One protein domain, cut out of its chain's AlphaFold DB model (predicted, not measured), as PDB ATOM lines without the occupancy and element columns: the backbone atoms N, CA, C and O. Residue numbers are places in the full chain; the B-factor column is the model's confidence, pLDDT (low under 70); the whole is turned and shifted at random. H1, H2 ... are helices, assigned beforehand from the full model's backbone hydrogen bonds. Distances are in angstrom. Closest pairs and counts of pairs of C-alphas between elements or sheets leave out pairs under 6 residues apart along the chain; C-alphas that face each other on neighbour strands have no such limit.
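This is residues 10 to 118 of the 526 residues of an uncharacterized protein of Rachicladosporium antarcticum (UniProt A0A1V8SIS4). Look for two lobes set along the longest axis, each built on two helices side by side that run the same way: H2 with H3 in one, H7 with H4 in the other. H1 lies by H3 in the first lobe, the short H5 and H6 lie at the far end of the second, and residues 61 to 70 lead from one lobe to the other; the end of the printed part, residues 112 to 118, runs off past the end of H7. The printed part has 109 residues with seven named helices, H1 to H7 in order, and no named strand; the class is all helix, with 62 residues in named elements. It is only just loose, close to compact, with a radius of gyration of the C-alphas of 15.8 A, and its outline is flat, 47 by 39 by 20 A.

Begin at the longest helix, H7, residues 99 to 111, which touches H4, residues 71 to 80. Their closest C-alphas are those of Ile 71 and Lys 99, 5.6 A apart, and they run the same way at a shallow tilt of 29 degrees. H5, residues 83 to 86, is close to H7 but not clearly touching; the closest C-alphas, those of Ile 83 and Ala 109, are 7.1 A apart. H6, residues 91 to 94, is close to H5 but not clearly touching, with the C-alphas of Thr 84 and Arg 91 closest at 6.4 A. H6 and H7 are only just apart, at 8.2 A. In the other lobe, H2, residues 29 to 38, touches H3, residues 49 to 60; the closest C-alphas, those of Leu 29 and Trp 49, are 5.5 A apart. These two run the same way at a shallow tilt of 29 degrees. H1, residues 10 to 18, touches no helix, but H1 and H3 are near each other, with 9 pairs of C-alphas within 10 A. H3 and H7 are apart, and so are H3 and H4. In H1, H2, H3 and H4 every O i to N i+4 pair is within hydrogen-bond range, in H7 8 of 9 are, and H5 and H6 are too short for such a pair.

Find C-alpha 99 at (32.780, -32.141, 6.729); from there H7 runs 18.4 A to C-alpha 111 at (24.345, -16.054, 3.964). H4 measures 14.2 A, H3 16.6 A, H2 14.3 A and H1 11.6 A from first to last C-alpha, while H5 and H6 have four residues each. H1 begins with the printed part at C-alpha 10, (17.332, -9.781, 12.274).

The two C-alphas farthest apart are those of Arg 24 and Gly 92, at 47.2 A. The printed part has no cut, and no link is long; those from H4 to H5, H5 to H6 and H6 to H7 are tight. The mean pLDDT of the printed part is 86.2; look at residues 10 to 27 for the model's low confidence, under 70.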
ATOM      1  N   HIS A  10      17.948  -8.462  12.388       50.03
ATOM      2  CA  HIS A  10      17.332  -9.781  12.274       50.03
ATOM      3  C   HIS A  10      16.377 -10.087  13.437       50.03
ATOM      4  O   HIS A  10      15.364 -10.742  13.224       50.03
ATOM      5  N   ASP A  11      16.625  -9.553  14.641       54.56
ATOM      6  CA  ASP A  11      15.735  -9.751  15.791       54.56
ATOM      7  C   ASP A  11      14.337  -9.195  15.513       54.56
ATOM      8  O   ASP A  11      13.353  -9.782  15.942       54.56
ATOM      9  N   ILE A  12      14.230  -8.086  14.773       54.91
ATOM     10  CA  ILE A  12      12.944  -7.438  14.505       54.91
ATOM     11  C   ILE A  12      12.138  -8.237  13.476       54.91
ATOM     12  O   ILE A  12      10.959  -8.470  13.707       54.91
ATOM     13  N   ASP A  13      12.735  -8.698  12.375       59.66
ATOM     14  CA  ASP A  13      12.026  -9.553  11.404       59.66
ATOM     15  C   ASP A  13      11.576 -10.879  12.029       59.66
ATOM     16  O   ASP A  13      10.459 -11.337  11.787       59.66
ATOM     17  N   ASN A  14      12.407 -11.449  12.904       60.25
ATOM     18  CA  ASN A  14      12.076 -12.658  13.652       60.25
ATOM     19  C   ASN A  14      10.903 -12.426  14.617       60.25
ATOM     20  O   ASN A  14      10.055 -13.302  14.765       60.25
ATOM     21  N   VAL A  15      10.784 -11.230  15.206       57.66
ATOM     22  CA  VAL A  15       9.603 -10.853  16.002       57.66
ATOM     23  C   VAL A  15       8.329 -10.944  15.177       57.66
ATOM     24  O   VAL A  15       7.336 -11.488  15.661       57.66
ATOM     25  N   TYR A  16       8.363 -10.448  13.940       58.28
ATOM     26  CA  TYR A  16       7.194 -10.493  13.072       58.28
ATOM     27  C   TYR A  16       6.910 -11.903  12.578       58.28
ATOM     28  O   TYR A  16       5.793 -12.359  12.749       58.28
ATOM     29  N   LYS A  17       7.884 -12.620  12.011       62.88
ATOM     30  CA  LYS A  17       7.623 -13.914  11.357       62.88
ATOM     31  C   LYS A  17       7.336 -15.060  12.321       62.88
ATOM     32  O   LYS A  17       6.597 -15.973  11.977       62.88
ATOM     33  N   LEU A  18       7.928 -15.032  13.511       59.47
ATOM     34  CA  LEU A  18       7.838 -16.136  14.469       59.47
ATOM     35  C   LEU A  18       6.901 -15.831  15.647       59.47
ATOM     36  O   LEU A  18       6.738 -16.665  16.536       59.47
ATOM     37  N   GLY A  19       6.319 -14.625  15.707       57.00
ATOM     38  CA  GLY A  19       5.620 -14.151  16.906       57.00
ATOM     39  C   GLY A  19       6.555 -14.041  18.120       57.00
ATOM     40  O   GLY A  19       6.143 -14.236  19.267       57.00
ATOM     41  N   PHE A  20       7.848 -13.796  17.887       63.03
ATOM     42  CA  PHE A  20       8.868 -13.755  18.932       63.03
ATOM     43  C   PHE A  20       8.953 -12.364  19.556       63.03
ATOM     44  O   PHE A  20       9.687 -11.519  19.073       63.03
ATOM     45  N   GLU A  21       8.228 -12.085  20.641       48.97
ATOM     46  CA  GLU A  21       8.313 -10.754  21.260       48.97
ATOM     47  C   GLU A  21       9.758 -10.375  21.674       48.97
ATOM     48  O   GLU A  21      10.442 -11.152  22.353       48.97
ATOM     49  N   PRO A  22      10.245  -9.167  21.326       42.00
ATOM     50  CA  PRO A  22      11.626  -8.789  21.573       42.00
ATOM     51  C   PRO A  22      11.807  -8.383  23.037       42.00
ATOM     52  O   PRO A  22      11.236  -7.396  23.499       42.00
ATOM     53  N   GLY A  23      12.682  -9.085  23.760       44.56
ATOM     54  CA  GLY A  23      13.132  -8.677  25.100       44.56
ATOM     55  C   GLY A  23      12.794  -9.627  26.245       44.56
ATOM     56  O   GLY A  23      13.105  -9.313  27.391       44.56
ATOM     57  N   ARG A  24      12.232 -10.800  25.958       47.88
ATOM     58  CA  ARG A  24      12.206 -11.926  26.895       47.88
ATOM     59  C   ARG A  24      12.768 -13.151  26.179       47.88
ATOM     60  O   ARG A  24      12.433 -13.393  25.026       47.88
ATOM     61  N   SER A  25      13.606 -13.938  26.849       48.44
ATOM     62  CA  SER A  25      14.042 -15.262  26.385       48.44
ATOM     63  C   SER A  25      12.874 -16.266  26.452       48.44
ATOM     64  O   SER A  25      12.956 -17.276  27.147       48.44
ATOM     65  N   VAL A  26      11.729 -15.942  25.836       57.44
ATOM     66  CA  VAL A  26      10.450 -16.652  26.050       57.44
ATOM     67  C   VAL A  26      10.511 -18.087  25.535       57.44
ATOM     68  O   VAL A  26       9.787 -18.953  26.021       57.44
ATOM     69  N   TYR A  27      11.397 -18.365  24.583       69.19
ATOM     70  CA  TYR A  27      11.526 -19.689  24.004       69.19
ATOM     71  C   TYR A  27      12.727 -20.397  24.613       69.19
ATOM     72  O   TYR A  27      13.886 -20.061  24.351       69.19
ATOM     73  N   SER A  28      12.417 -21.387  25.448       90.12
ATOM     74  CA  SER A  28      13.386 -22.388  25.870       90.12
ATOM     75  C   SER A  28      13.942 -23.098  24.637       90.12
ATOM     76  O   SER A  28      13.243 -23.266  23.635       90.12
ATOM     77  N   LEU A  29      15.194 -23.550  24.723       92.38
ATOM     78  CA  LEU A  29      15.829 -24.365  23.686       92.38
ATOM     79  C   LEU A  29      14.908 -25.507  23.217       92.38
ATOM     80  O   LEU A  29      14.779 -25.741  22.023       92.38
ATOM     81  N   ASN A  30      14.184 -26.138  24.144       94.06
ATOM     82  CA  ASN A  30      13.240 -27.216  23.846       94.06
ATOM     83  C   ASN A  30      12.116 -26.801  22.889       94.06
ATOM     84  O   ASN A  30      11.754 -27.591  22.029       94.06
ATOM     85  N   ARG A  31      11.581 -25.573  22.989       92.31
ATOM     86  CA  ARG A  31      10.560 -25.093  22.039       92.31
ATOM     87  C   ARG A  31      11.127 -24.890  20.639       92.31
ATOM     88  O   ARG A  31      10.443 -25.179  19.669       92.31
ATOM     89  N   ILE A  32      12.360 -24.392  20.545       92.94
ATOM     90  CA  ILE A  32      13.047 -24.213  19.259       92.94
ATOM     91  C   ILE A  32      13.291 -25.580  18.615       92.94
ATOM     92  O   ILE A  32      12.987 -25.761  17.443       92.94
ATOM     93  N   LEU A  33      13.781 -26.551  19.390       95.31
ATOM     94  CA  LEU A  33      13.999 -27.912  18.902       95.31
ATOM     95  C   LEU A  33      12.689 -28.578  18.470       95.31
ATOM     96  O   LEU A  33      12.652 -29.112  17.372       95.31
ATOM     97  N   GLN A  34      11.616 -28.456  19.261       94.81
ATOM     98  CA  GLN A  34      10.296 -28.968  18.881       94.81
ATOM     99  C   GLN A  34       9.819 -28.364  17.556       94.81
ATOM    100  O   GLN A  34       9.332 -29.085  16.700       94.81
ATOM    101  N   HIS A  35      10.012 -27.056  17.351       92.81
ATOM    102  CA  HIS A  35       9.651 -26.411  16.090       92.81
ATOM    103  C   HIS A  35      10.439 -26.969  14.895       92.81
ATOM    104  O   HIS A  35       9.871 -27.141  13.820       92.81
ATOM    105  N   LEU A  36      11.732 -27.265  15.075       95.19
ATOM    106  CA  LEU A  36      12.545 -27.915  14.045       95.19
ATOM    107  C   LEU A  36      12.079 -29.353  13.775       95.19
ATOM    108  O   LEU A  36      12.030 -29.751  12.613       95.19
ATOM    109  N   ASP A  37      11.704 -30.103  14.817       95.06
ATOM    110  CA  ASP A  37      11.174 -31.465  14.684       95.06
ATOM    111  C   ASP A  37       9.828 -31.471  13.939       95.06
ATOM    112  O   ASP A  37       9.659 -32.219  12.978       95.06
ATOM    113  N   ASP A  38       8.894 -30.600  14.340       95.31
ATOM    114  CA  ASP A  38       7.566 -30.459  13.726       95.31
ATOM    115  C   ASP A  38       7.671 -30.052  12.248       95.31
ATOM    116  O   ASP A  38       6.861 -30.456  11.414       95.31
ATOM    117  N   ALA A  39       8.696 -29.266  11.911       94.19
ATOM    118  CA  ALA A  39       9.017 -28.867  10.545       94.19
ATOM    119  C   ALA A  39       9.708 -29.969   9.717       94.19
ATOM    120  O   ALA A  39       9.960 -29.766   8.527       94.19
ATOM    121  N   GLY A  40      10.072 -31.107  10.318       95.25
ATOM    122  CA  GLY A  40      10.886 -32.137   9.665       95.25
ATOM    123  C   GLY A  40      12.289 -31.643   9.286       95.25
ATOM    124  O   GLY A  40      12.892 -32.135   8.326       95.25
ATOM    125  N   TYR A  41      12.801 -30.636   9.997       96.12
ATOM    126  CA  TYR A  41      14.122 -30.063   9.768       96.12
ATOM    127  C   TYR A  41      15.191 -30.766  10.615       96.12
ATOM    128  O   TYR A  41      14.909 -31.618  11.454       96.12
ATOM    129  N   TYR A  42      16.463 -30.449  10.369       95.62
ATOM    130  CA  TYR A  42      17.562 -31.095  11.079       95.62
ATOM    131  C   TYR A  42      17.616 -30.672  12.557       95.62
ATOM    132  O   TYR A  42      17.620 -29.479  12.874       95.62
ATOM    133  N   ARG A  43      17.726 -31.668  13.445       95.75
ATOM    134  CA  ARG A  43      17.932 -31.483  14.883       95.75
ATOM    135  C   ARG A  43      19.421 -31.638  15.229       95.75
ATOM    136  O   ARG A  43      19.960 -32.729  15.042       95.75
ATOM    137  N   PRO A  44      20.087 -30.605  15.774       93.94
ATOM    138  CA  PRO A  44      21.507 -30.682  16.106       93.94
ATOM    139  C   PRO A  44      21.764 -31.646  17.269       93.94
ATOM    140  O   PRO A  44      21.060 -31.614  18.279       93.94
ATOM    141  N   THR A  45      22.816 -32.460  17.152       93.88
ATOM    142  CA  THR A  45      23.214 -33.455  18.168       93.88
ATOM    143  C   THR A  45      23.619 -32.809  19.493       93.88
ATOM    144  O   THR A  45      23.329 -33.336  20.564       93.88
ATOM    145  N   GLN A  46      24.280 -31.649  19.428       94.38
ATOM    146  CA  GLN A  46      24.638 -30.829  20.586       94.38
ATOM    147  C   GLN A  46      23.956 -29.463  20.455       94.38
ATOM    148  O   GLN A  46      24.549 -28.508  19.947       94.38
ATOM    149  N   PRO A  47      22.674 -29.367  20.844       92.94
ATOM    150  CA  PRO A  47      21.901 -28.161  20.632       92.94
ATOM    151  C   PRO A  47      22.392 -27.052  21.567       92.94
ATOM    152  O   PRO A  47      22.275 -27.140  22.788       92.94
ATOM    153  N   SER A  48      22.905 -25.969  20.990       94.31
ATOM    154  CA  SER A  48      23.004 -24.684  21.680       94.31
ATOM    155  C   SER A  48      21.836 -23.802  21.253       94.31
ATOM    156  O   SER A  48      21.314 -23.951  20.147       94.31
ATOM    157  N   TRP A  49      21.416 -22.870  22.112       92.12
ATOM    158  CA  TRP A  49      20.329 -21.946  21.772       92.12
ATOM    159  C   TRP A  49      20.632 -21.162  20.493       92.12
ATOM    160  O   TRP A  49      19.799 -21.123  19.595       92.12
ATOM    161  N   THR A  50      21.846 -20.618  20.373       90.38
ATOM    162  CA  THR A  50      22.275 -19.847  19.199       90.38
ATOM    163  C   THR A  50      22.241 -20.684  17.925       90.38
ATOM    164  O   THR A  50      21.686 -20.237  16.927       90.38
ATOM    165  N   HIS A  51      22.777 -21.907  17.968       91.38
ATOM    166  CA  HIS A  51      22.824 -22.777  16.795       91.38
ATOM    167  C   HIS A  51      21.422 -23.258  16.387       91.38
ATOM    168  O   HIS A  51      21.044 -23.158  15.223       91.38
ATOM    169  N   ALA A  52      20.596 -23.689  17.346       93.62
ATOM    170  CA  ALA A  52      19.214 -24.080  17.068       93.62
ATOM    171  C   ALA A  52      18.395 -22.909  16.496       93.62
ATOM    172  O   ALA A  52      17.605 -23.090  15.573       93.62
ATOM    173  N   PHE A  53      18.615 -21.692  17.002       90.62
ATOM    174  CA  PHE A  53      17.975 -20.490  16.476       90.62
ATOM    175  C   PHE A  53      18.428 -20.167  15.044       90.62
ATOM    176  O   PHE A  53      17.592 -19.870  14.195       90.62
ATOM    177  N   GLN A  54      19.727 -20.279  14.744       89.94
ATOM    178  CA  GLN A  54      20.247 -20.136  13.378       89.94
ATOM    179  C   GLN A  54      19.604 -21.149  12.421       89.94
ATOM    180  O   GLN A  54      19.195 -20.772  11.326       89.94
ATOM    181  N   LEU A  55      19.423 -22.405  12.845       92.94
ATOM    182  CA  LEU A  55      18.735 -23.418  12.040       92.94
ATOM    183  C   LEU A  55      17.275 -23.045  11.747       92.94
ATOM    184  O   LEU A  55      16.831 -23.241  10.617       92.94
ATOM    185  N   VAL A  56      16.551 -22.453  12.707       91.81
ATOM    186  CA  VAL A  56      15.191 -21.928  12.469       91.81
ATOM    187  C   VAL A  56      15.209 -20.810  11.432       91.81
ATOM    188  O   VAL A  56      14.417 -20.844  10.492       91.81
ATOM    189  N   VAL A  57      16.129 -19.849  11.547       88.50
ATOM    190  CA  VAL A  57      16.256 -18.753  10.567       88.50
ATOM    191  C   VAL A  57      16.550 -19.300   9.165       88.50
ATOM    192  O   VAL A  57      15.952 -18.847   8.185       88.50
ATOM    193  N   ARG A  58      17.419 -20.314   9.062       92.44
ATOM    194  CA  ARG A  58      17.742 -20.977   7.789       92.44
ATOM    195  C   ARG A  58      16.529 -21.697   7.206       92.44
ATOM    196  O   ARG A  58      16.209 -21.467   6.042       92.44
ATOM    197  N   TYR A  59      15.814 -22.480   8.015       93.06
ATOM    198  CA  TYR A  59      14.580 -23.160   7.610       93.06
ATOM    199  C   TYR A  59      13.541 -22.175   7.058       93.06
ATOM    200  O   TYR A  59      13.031 -22.358   5.957       93.06
ATOM    201  N   GLN A  60      13.285 -21.079   7.775       86.19
ATOM    202  CA  GLN A  60      12.332 -20.057   7.336       86.19
ATOM    203  C   GLN A  60      12.752 -19.320   6.065       86.19
ATOM    204  O   GLN A  60      11.906 -18.803   5.337       86.19
ATOM    205  N   SER A  61      14.054 -19.260   5.806       85.31
ATOM    206  CA  SER A  61      14.604 -18.702   4.571       85.31
ATOM    207  C   SER A  61      14.572 -19.702   3.408       85.31
ATOM    208  O   SER A  61      15.039 -19.377   2.320       85.31
ATOM    209  N   GLY A  62      14.046 -20.918   3.614       91.56
ATOM    210  CA  GLY A  62      14.064 -21.993   2.620       91.56
ATOM    211  C   GLY A  62      15.468 -22.542   2.350       91.56
ATOM    212  O   GLY A  62      15.693 -23.173   1.318       91.56
ATOM    213  N   LEU A  63      16.426 -22.278   3.243       94.19
ATOM    214  CA  LEU A  63      17.794 -22.771   3.126       94.19
ATOM    215  C   LEU A  63      17.900 -24.183   3.703       94.19
ATOM    216  O   LEU A  63      17.114 -24.590   4.554       94.19
ATOM    217  N   LEU A  64      18.887 -24.939   3.227       95.56
ATOM    218  CA  LEU A  64      19.159 -26.293   3.703       95.56
ATOM    219  C   LEU A  64      20.074 -26.265   4.936       95.56
ATOM    220  O   LEU A  64      20.977 -25.430   5.042       95.56
ATOM    221  N   SER A  65      19.887 -27.237   5.829       95.75
ATOM    222  CA  SER A  65      20.874 -27.583   6.855       95.75
ATOM    223  C   SER A  65      21.864 -28.571   6.254       95.75
ATOM    224  O   SER A  65      21.461 -29.639   5.787       95.75
ATOM    225  N   TYR A  66      23.150 -28.217   6.251       97.00
ATOM    226  CA  TYR A  66      24.188 -29.060   5.654       97.00
ATOM    227  C   TYR A  66      24.609 -30.230   6.540       97.00
ATOM    228  O   TYR A  66      25.173 -31.207   6.048       97.00
ATOM    229  N   GLU A  67      24.297 -30.183   7.833       94.88
ATOM    230  CA  GLU A  67      24.746 -31.195   8.788       94.88
ATOM    231  C   GLU A  67      24.191 -32.595   8.495       94.88
ATOM    232  O   GLU A  67      24.859 -33.588   8.795       94.88
ATOM    233  N   LYS A  68      23.030 -32.698   7.835       94.31
ATOM    234  CA  LYS A  68      22.417 -33.989   7.479       94.31
ATOM    235  C   LYS A  68      23.062 -34.699   6.283       94.31
ATOM    236  O   LYS A  68      22.831 -35.889   6.105       94.31
ATOM    237  N   TYR A  69      23.864 -34.000   5.480       96.81
ATOM    238  CA  TYR A  69      24.403 -34.540   4.228       96.81
ATOM    239  C   TYR A  69      25.804 -35.144   4.395       96.81
ATOM    240  O   TYR A  69      26.560 -34.811   5.322       96.81
ATOM    241  N   GLY A  70      26.155 -36.063   3.496       97.00
ATOM    242  CA  GLY A  70      27.484 -36.667   3.411       97.00
ATOM    243  C   GLY A  70      28.509 -35.747   2.737       97.00
ATOM    244  O   GLY A  70      28.157 -34.832   1.999       97.00
ATOM    245  N   ILE A  71      29.808 -36.005   2.937       97.44
ATOM    246  CA  ILE A  71      30.894 -35.170   2.377       97.44
ATOM    247  C   ILE A  71      30.805 -35.050   0.844       97.44
ATOM    248  O   ILE A  71      31.055 -33.978   0.299       97.44
ATOM    249  N   ALA A  72      30.430 -36.129   0.149       96.75
ATOM    250  CA  ALA A  72      30.282 -36.124  -1.307       96.75
ATOM    251  C   ALA A  72      29.199 -35.136  -1.780       96.75
ATOM    252  O   ALA A  72      29.437 -34.357  -2.702       96.75
ATOM    253  N   GLU A  73      28.047 -35.109  -1.108       98.00
ATOM    254  CA  GLU A  73      26.946 -34.185  -1.406       98.00
ATOM    255  C   GLU A  73      27.324 -32.739  -1.072       98.00
ATOM    256  O   GLU A  73      27.067 -31.835  -1.861       98.00
ATOM    257  N   LEU A  74      28.009 -32.512   0.055       97.44
ATOM    258  CA  LEU A  74      28.502 -31.179   0.421       97.44
ATOM    259  C   LEU A  74      29.463 -30.616  -0.628       97.44
ATOM    260  O   LEU A  74      29.364 -29.446  -0.994       97.44
ATOM    261  N   ARG A  75      30.354 -31.449  -1.172       95.69
ATOM    262  CA  ARG A  75      31.232 -31.048  -2.280       95.69
ATOM    263  C   ARG A  75      30.446 -30.753  -3.555       95.69
ATOM    264  O   ARG A  75      30.770 -29.785  -4.238       95.69
ATOM    265  N   ALA A  76      29.399 -31.525  -3.849       96.06
ATOM    266  CA  ALA A  76      28.513 -31.246  -4.976       96.06
ATOM    267  C   ALA A  76      27.785 -29.899  -4.806       96.06
ATOM    268  O   ALA A  76      27.758 -29.103  -5.743       96.06
ATOM    269  N   PHE A  77      27.285 -29.587  -3.606       96.69
ATOM    270  CA  PHE A  77      26.696 -28.279  -3.305       96.69
ATOM    271  C   PHE A  77      27.715 -27.140  -3.423       96.69
ATOM    272  O   PHE A  77      27.396 -26.092  -3.983       96.69
ATOM    273  N   ALA A  78      28.945 -27.340  -2.943       95.25
ATOM    274  CA  ALA A  78      30.014 -26.350  -3.063       95.25
ATOM    275  C   ALA A  78      30.384 -26.073  -4.526       95.25
ATOM    276  O   ALA A  78      30.583 -24.916  -4.903       95.25
ATOM    277  N   ALA A  79      30.424 -27.120  -5.355       94.00
ATOM    278  CA  ALA A  79      30.652 -27.000  -6.789       94.00
ATOM    279  C   ALA A  79      29.488 -26.282  -7.494       94.00
ATOM    280  O   ALA A  79      29.731 -25.358  -8.267       94.00
ATOM    281  N   ALA A  80      28.238 -26.646  -7.188       94.62
ATOM    282  CA  ALA A  80      27.043 -26.038  -7.782       94.62
ATOM    283  C   ALA A  80      26.889 -24.545  -7.444       94.62
ATOM    284  O   ALA A  80      26.353 -23.780  -8.240       94.62
ATOM    285  N   ARG A  81      27.374 -24.124  -6.271       92.38
ATOM    286  CA  ARG A  81      27.409 -22.716  -5.844       92.38
ATOM    287  C   ARG A  81      28.610 -21.931  -6.358       92.38
ATOM    288  O   ARG A  81      28.726 -20.751  -6.052       92.38
ATOM    289  N   GLU A  82      29.515 -22.582  -7.083       93.56
ATOM    290  CA  GLU A  82      30.763 -21.986  -7.558       93.56
ATOM    291  C   GLU A  82      31.631 -21.374  -6.437       93.56
ATOM    292  O   GLU A  82      32.369 -20.418  -6.671       93.56
ATOM    293  N   ILE A  83      31.612 -21.948  -5.223       89.56
ATOM    294  CA  ILE A  83      32.355 -21.425  -4.051       89.56
ATOM    295  C   ILE A  83      33.860 -21.316  -4.328       89.56
ATOM    296  O   ILE A  83      34.554 -20.440  -3.814       89.56
ATOM    297  N   THR A  84      34.376 -22.183  -5.198       85.81
ATOM    298  CA  THR A  84      35.772 -22.171  -5.653       85.81
ATOM    299  C   THR A  84      36.159 -20.835  -6.303       85.81
ATOM    300  O   THR A  84      37.321 -20.445  -6.238       85.81
ATOM    301  N   ARG A  85      35.201 -20.122  -6.916       84.69
ATOM    302  CA  ARG A  85      35.420 -18.799  -7.521       84.69
ATOM    303  C   ARG A  85      35.355 -17.672  -6.496       84.69
ATOM    304  O   ARG A  85      36.089 -16.701  -6.637       84.69
ATOM    305  N   THR A  86      34.492 -17.784  -5.489       80.25
ATOM    306  CA  THR A  86      34.224 -16.693  -4.539       80.25
ATOM    307  C   THR A  86      35.157 -16.700  -3.329       80.25
ATOM    308  O   THR A  86      35.573 -15.635  -2.887       80.25
ATOM    309  N   CYS A  87      35.531 -17.872  -2.808       75.88
ATOM    310  CA  CYS A  87      36.254 -17.989  -1.534       75.88
ATOM    311  C   CYS A  87      37.768 -18.234  -1.674       75.88
ATOM    312  O   CYS A  87      38.419 -18.586  -0.694       75.88
ATOM    313  N   SER A  88      38.349 -18.083  -2.871       81.44
ATOM    314  CA  SER A  88      39.784 -18.327  -3.143       81.44
ATOM    315  C   SER A  88      40.293 -19.723  -2.729       81.44
ATOM    316  O   SER A  88      41.496 -19.935  -2.580       81.44
ATOM    317  N   VAL A  89      39.397 -20.697  -2.542       83.56
ATOM    318  CA  VAL A  89      39.751 -22.083  -2.203       83.56
ATOM    319  C   VAL A  89      40.127 -22.803  -3.491       83.56
ATOM    320  O   VAL A  89      39.309 -22.917  -4.400       83.56
ATOM    321  N   THR A  90      41.354 -23.316  -3.596       87.19
ATOM    322  CA  THR A  90      41.761 -24.097  -4.774       87.19
ATOM    323  C   THR A  90      40.975 -25.408  -4.850       87.19
ATOM    324  O   THR A  90      40.679 -26.037  -3.834       87.19
ATOM    325  N   ARG A  91      40.650 -25.866  -6.066       87.06
ATOM    326  CA  ARG A  91      39.859 -27.093  -6.287       87.06
ATOM    327  C   ARG A  91      40.425 -28.314  -5.547       87.06
ATOM    328  O   ARG A  91      39.667 -29.056  -4.933       87.06
ATOM    329  N   GLY A  92      41.751 -28.476  -5.534       87.12
ATOM    330  CA  GLY A  92      42.416 -29.570  -4.813       87.12
ATOM    331  C   GLY A  92      42.345 -29.457  -3.284       87.12
ATOM    332  O   GLY A  92      42.419 -30.469  -2.592       87.12
ATOM    333  N   LEU A  93      42.172 -28.246  -2.741       88.69
ATOM    334  CA  LEU A  93      41.945 -28.037  -1.309       88.69
ATOM    335  C   LEU A  93      40.504 -28.395  -0.917       88.69
ATOM    336  O   LEU A  93      40.287 -28.947   0.162       88.69
ATOM    337  N   LEU A  94      39.538 -28.163  -1.814       88.56
ATOM    338  CA  LEU A  94      38.128 -28.514  -1.603       88.56
ATOM    339  C   LEU A  94      37.908 -30.039  -1.496       88.56
ATOM    340  O   LEU A  94      37.082 -30.528  -0.724       88.56
ATOM    341  N   GLU A  95      38.682 -30.820  -2.250       90.38
ATOM    342  CA  GLU A  95      38.629 -32.289  -2.204       90.38
ATOM    343  C   GLU A  95      39.203 -32.870  -0.906       90.38
ATOM    344  O   GLU A  95      38.841 -33.980  -0.512       90.38
ATOM    345  N   LYS A  96      40.066 -32.119  -0.215       94.19
ATOM    346  CA  LYS A  96      40.686 -32.528   1.052       94.19
ATOM    347  C   LYS A  96      39.974 -31.974   2.282       94.19
ATOM    348  O   LYS A  96      40.257 -32.428   3.386       94.19
ATOM    349  N   THR A  97      39.061 -31.018   2.113       93.62
ATOM    350  CA  THR A  97      38.368 -30.389   3.241       93.62
ATOM    351  C   THR A  97      37.430 -31.384   3.917       93.62
ATOM    352  O   THR A  97      36.771 -32.204   3.259       93.62
ATOM    353  N   LEU A  98      37.402 -31.320   5.247       96.56
ATOM    354  CA  LEU A  98      36.582 -32.180   6.088       96.56
ATOM    355  C   LEU A  98      35.138 -31.663   6.134       96.56
ATOM    356  O   LEU A  98      34.862 -30.501   5.835       96.56
ATOM    357  N   LYS A  99      34.197 -32.520   6.555       96.00
ATOM    358  CA  LYS A  99      32.780 -32.141   6.729       96.00
ATOM    359  C   LYS A  99      32.621 -30.901   7.614       96.00
ATOM    360  O   LYS A  99      31.840 -30.018   7.278       96.00
ATOM    361  N   ALA A 100      33.371 -30.862   8.717       93.88
ATOM    362  CA  ALA A 100      33.320 -29.792   9.708       93.88
ATOM    363  C   ALA A 100      33.681 -28.415   9.128       93.88
ATOM    364  O   ALA A 100      33.173 -27.417   9.619       93.88
ATOM    365  N   ASP A 101      34.488 -28.374   8.064       95.06
ATOM    366  CA  ASP A 101      34.874 -27.132   7.389       95.06
ATOM    367  C   ASP A 101      33.927 -26.801   6.224       95.06
ATOM    368  O   ASP A 101      33.616 -25.640   5.974       95.06
ATOM    369  N   LEU A 102      33.423 -27.817   5.511       95.56
ATOM    370  CA  LEU A 102      32.518 -27.617   4.372       95.56
ATOM    371  C   LEU A 102      31.161 -27.042   4.786       95.56
ATOM    372  O   LEU A 102      30.616 -26.214   4.061       95.56
ATOM    373  N   VAL A 103      30.616 -27.477   5.926       95.81
ATOM    374  CA  VAL A 103      29.336 -26.975   6.451       95.81
ATOM    375  C   VAL A 103      29.368 -25.452   6.644       95.81
ATOM    376  O   VAL A 103      28.597 -24.787   5.954       95.81
ATOM    377  N   PRO A 104      30.258 -24.869   7.472       94.06
ATOM    378  CA  PRO A 104      30.270 -23.426   7.692       94.06
ATOM    379  C   PRO A 104      30.591 -22.644   6.416       94.06
ATOM    380  O   PRO A 104      30.016 -21.582   6.215       94.06
ATOM    381  N   ILE A 105      31.430 -23.173   5.513       94.94
ATOM    382  CA  ILE A 105      31.698 -22.537   4.211       94.94
ATOM    383  C   ILE A 105      30.420 -22.453   3.362       94.94
ATOM    384  O   ILE A 105      30.152 -21.424   2.746       94.94
ATOM    385  N   LEU A 106      29.622 -23.524   3.314       95.88
ATOM    386  CA  LEU A 106      28.368 -23.544   2.560       95.88
ATOM    387  C   LEU A 106      27.300 -22.653   3.193       95.88
ATOM    388  O   LEU A 106      26.569 -21.984   2.465       95.88
ATOM    389  N   GLU A 107      27.204 -22.643   4.523       94.31
ATOM    390  CA  GLU A 107      26.286 -21.758   5.245       94.31
ATOM    391  C   GLU A 107      26.657 -20.297   5.025       94.31
ATOM    392  O   GLU A 107      25.798 -19.515   4.629       94.31
ATOM    393  N   GLN A 108      27.941 -19.962   5.159       92.19
ATOM    394  CA  GLN A 108      28.454 -18.628   4.876       92.19
ATOM    395  C   GLN A 108      28.199 -18.225   3.421       92.19
ATOM    396  O   GLN A 108      27.760 -17.109   3.175       92.19
ATOM    397  N   ALA A 109      28.402 -19.122   2.452       93.50
ATOM    398  CA  ALA A 109      28.123 -18.829   1.047       93.50
ATOM    399  C   ALA A 109      26.628 -18.579   0.770       93.50
ATOM    400  O   ALA A 109      26.294 -17.770  -0.097       93.50
ATOM    401  N   ASP A 110      25.721 -19.254   1.485       93.88
ATOM    402  CA  ASP A 110      24.289 -18.948   1.419       93.88
ATOM    403  C   ASP A 110      23.971 -17.592   2.065       93.88
ATOM    404  O   ASP A 110      23.188 -16.826   1.505       93.88
ATOM    405  N   ASP A 111      24.584 -17.287   3.208       87.56
ATOM    406  CA  ASP A 111      24.345 -16.054   3.964       87.56
ATOM    407  C   ASP A 111      24.921 -14.818   3.247       87.56
ATOM    408  O   ASP A 111      24.344 -13.729   3.280       87.56
ATOM    409  N   GLU A 112      26.043 -14.982   2.543       88.69
ATOM    410  CA  GLU A 112      26.673 -13.957   1.705       88.69
ATOM    411  C   GLU A 112      25.970 -13.779   0.356       88.69
ATOM    412  O   GLU A 112      26.263 -12.828  -0.383       88.69
ATOM    413  N   ARG A 113      25.025 -14.661   0.009       87.50
ATOM    414  CA  ARG A 113      24.289 -14.562  -1.245       87.50
ATOM    415  C   ARG A 113      23.392 -13.331  -1.217       87.50
ATOM    416  O   ARG A 113      22.278 -13.328  -0.702       87.50
ATOM    417  N   THR A 114      23.871 -12.265  -1.842       84.06
ATOM    418  CA  THR A 114      23.101 -11.032  -1.968       84.06
ATOM    419  C   THR A 114      22.141 -11.120  -3.150       84.06
ATOM    420  O   THR A 114      22.527 -11.370  -4.291       84.06
ATOM    421  N   PHE A 115      20.857 -10.894  -2.884       86.50
ATOM    422  CA  PHE A 115      19.871 -10.661  -3.929       86.50
ATOM    423  C   PHE A 115      19.815  -9.166  -4.237       86.50
ATOM    424  O   PHE A 115      19.494  -8.356  -3.362       86.50
ATOM    425  N   ARG A 116      20.119  -8.780  -5.480       90.44
ATOM    426  CA  ARG A 116      20.062  -7.380  -5.914       90.44
ATOM    427  C   ARG A 116      18.620  -6.955  -6.185       90.44
ATOM    428  O   ARG A 116      18.219  -6.737  -7.319       90.44
ATOM    429  N   LEU A 117      17.842  -6.818  -5.113       93.69
ATOM    430  CA  LEU A 117      16.425  -6.445  -5.164       93.69
ATOM    431  C   LEU A 117      16.178  -5.164  -5.979       93.69
ATOM    432  O   LEU A 117      15.167  -5.058  -6.664       93.69
ATOM    433  N   MET A 118      17.111  -4.208  -5.928       93.81
ATOM    434  CA  MET A 118      16.993  -2.919  -6.617       93.81
ATOM    435  C   MET A 118      17.271  -2.988  -8.124       93.81
ATOM    436  O   MET A 118      16.902  -2.054  -8.830       93.81
TER     437      MET A 118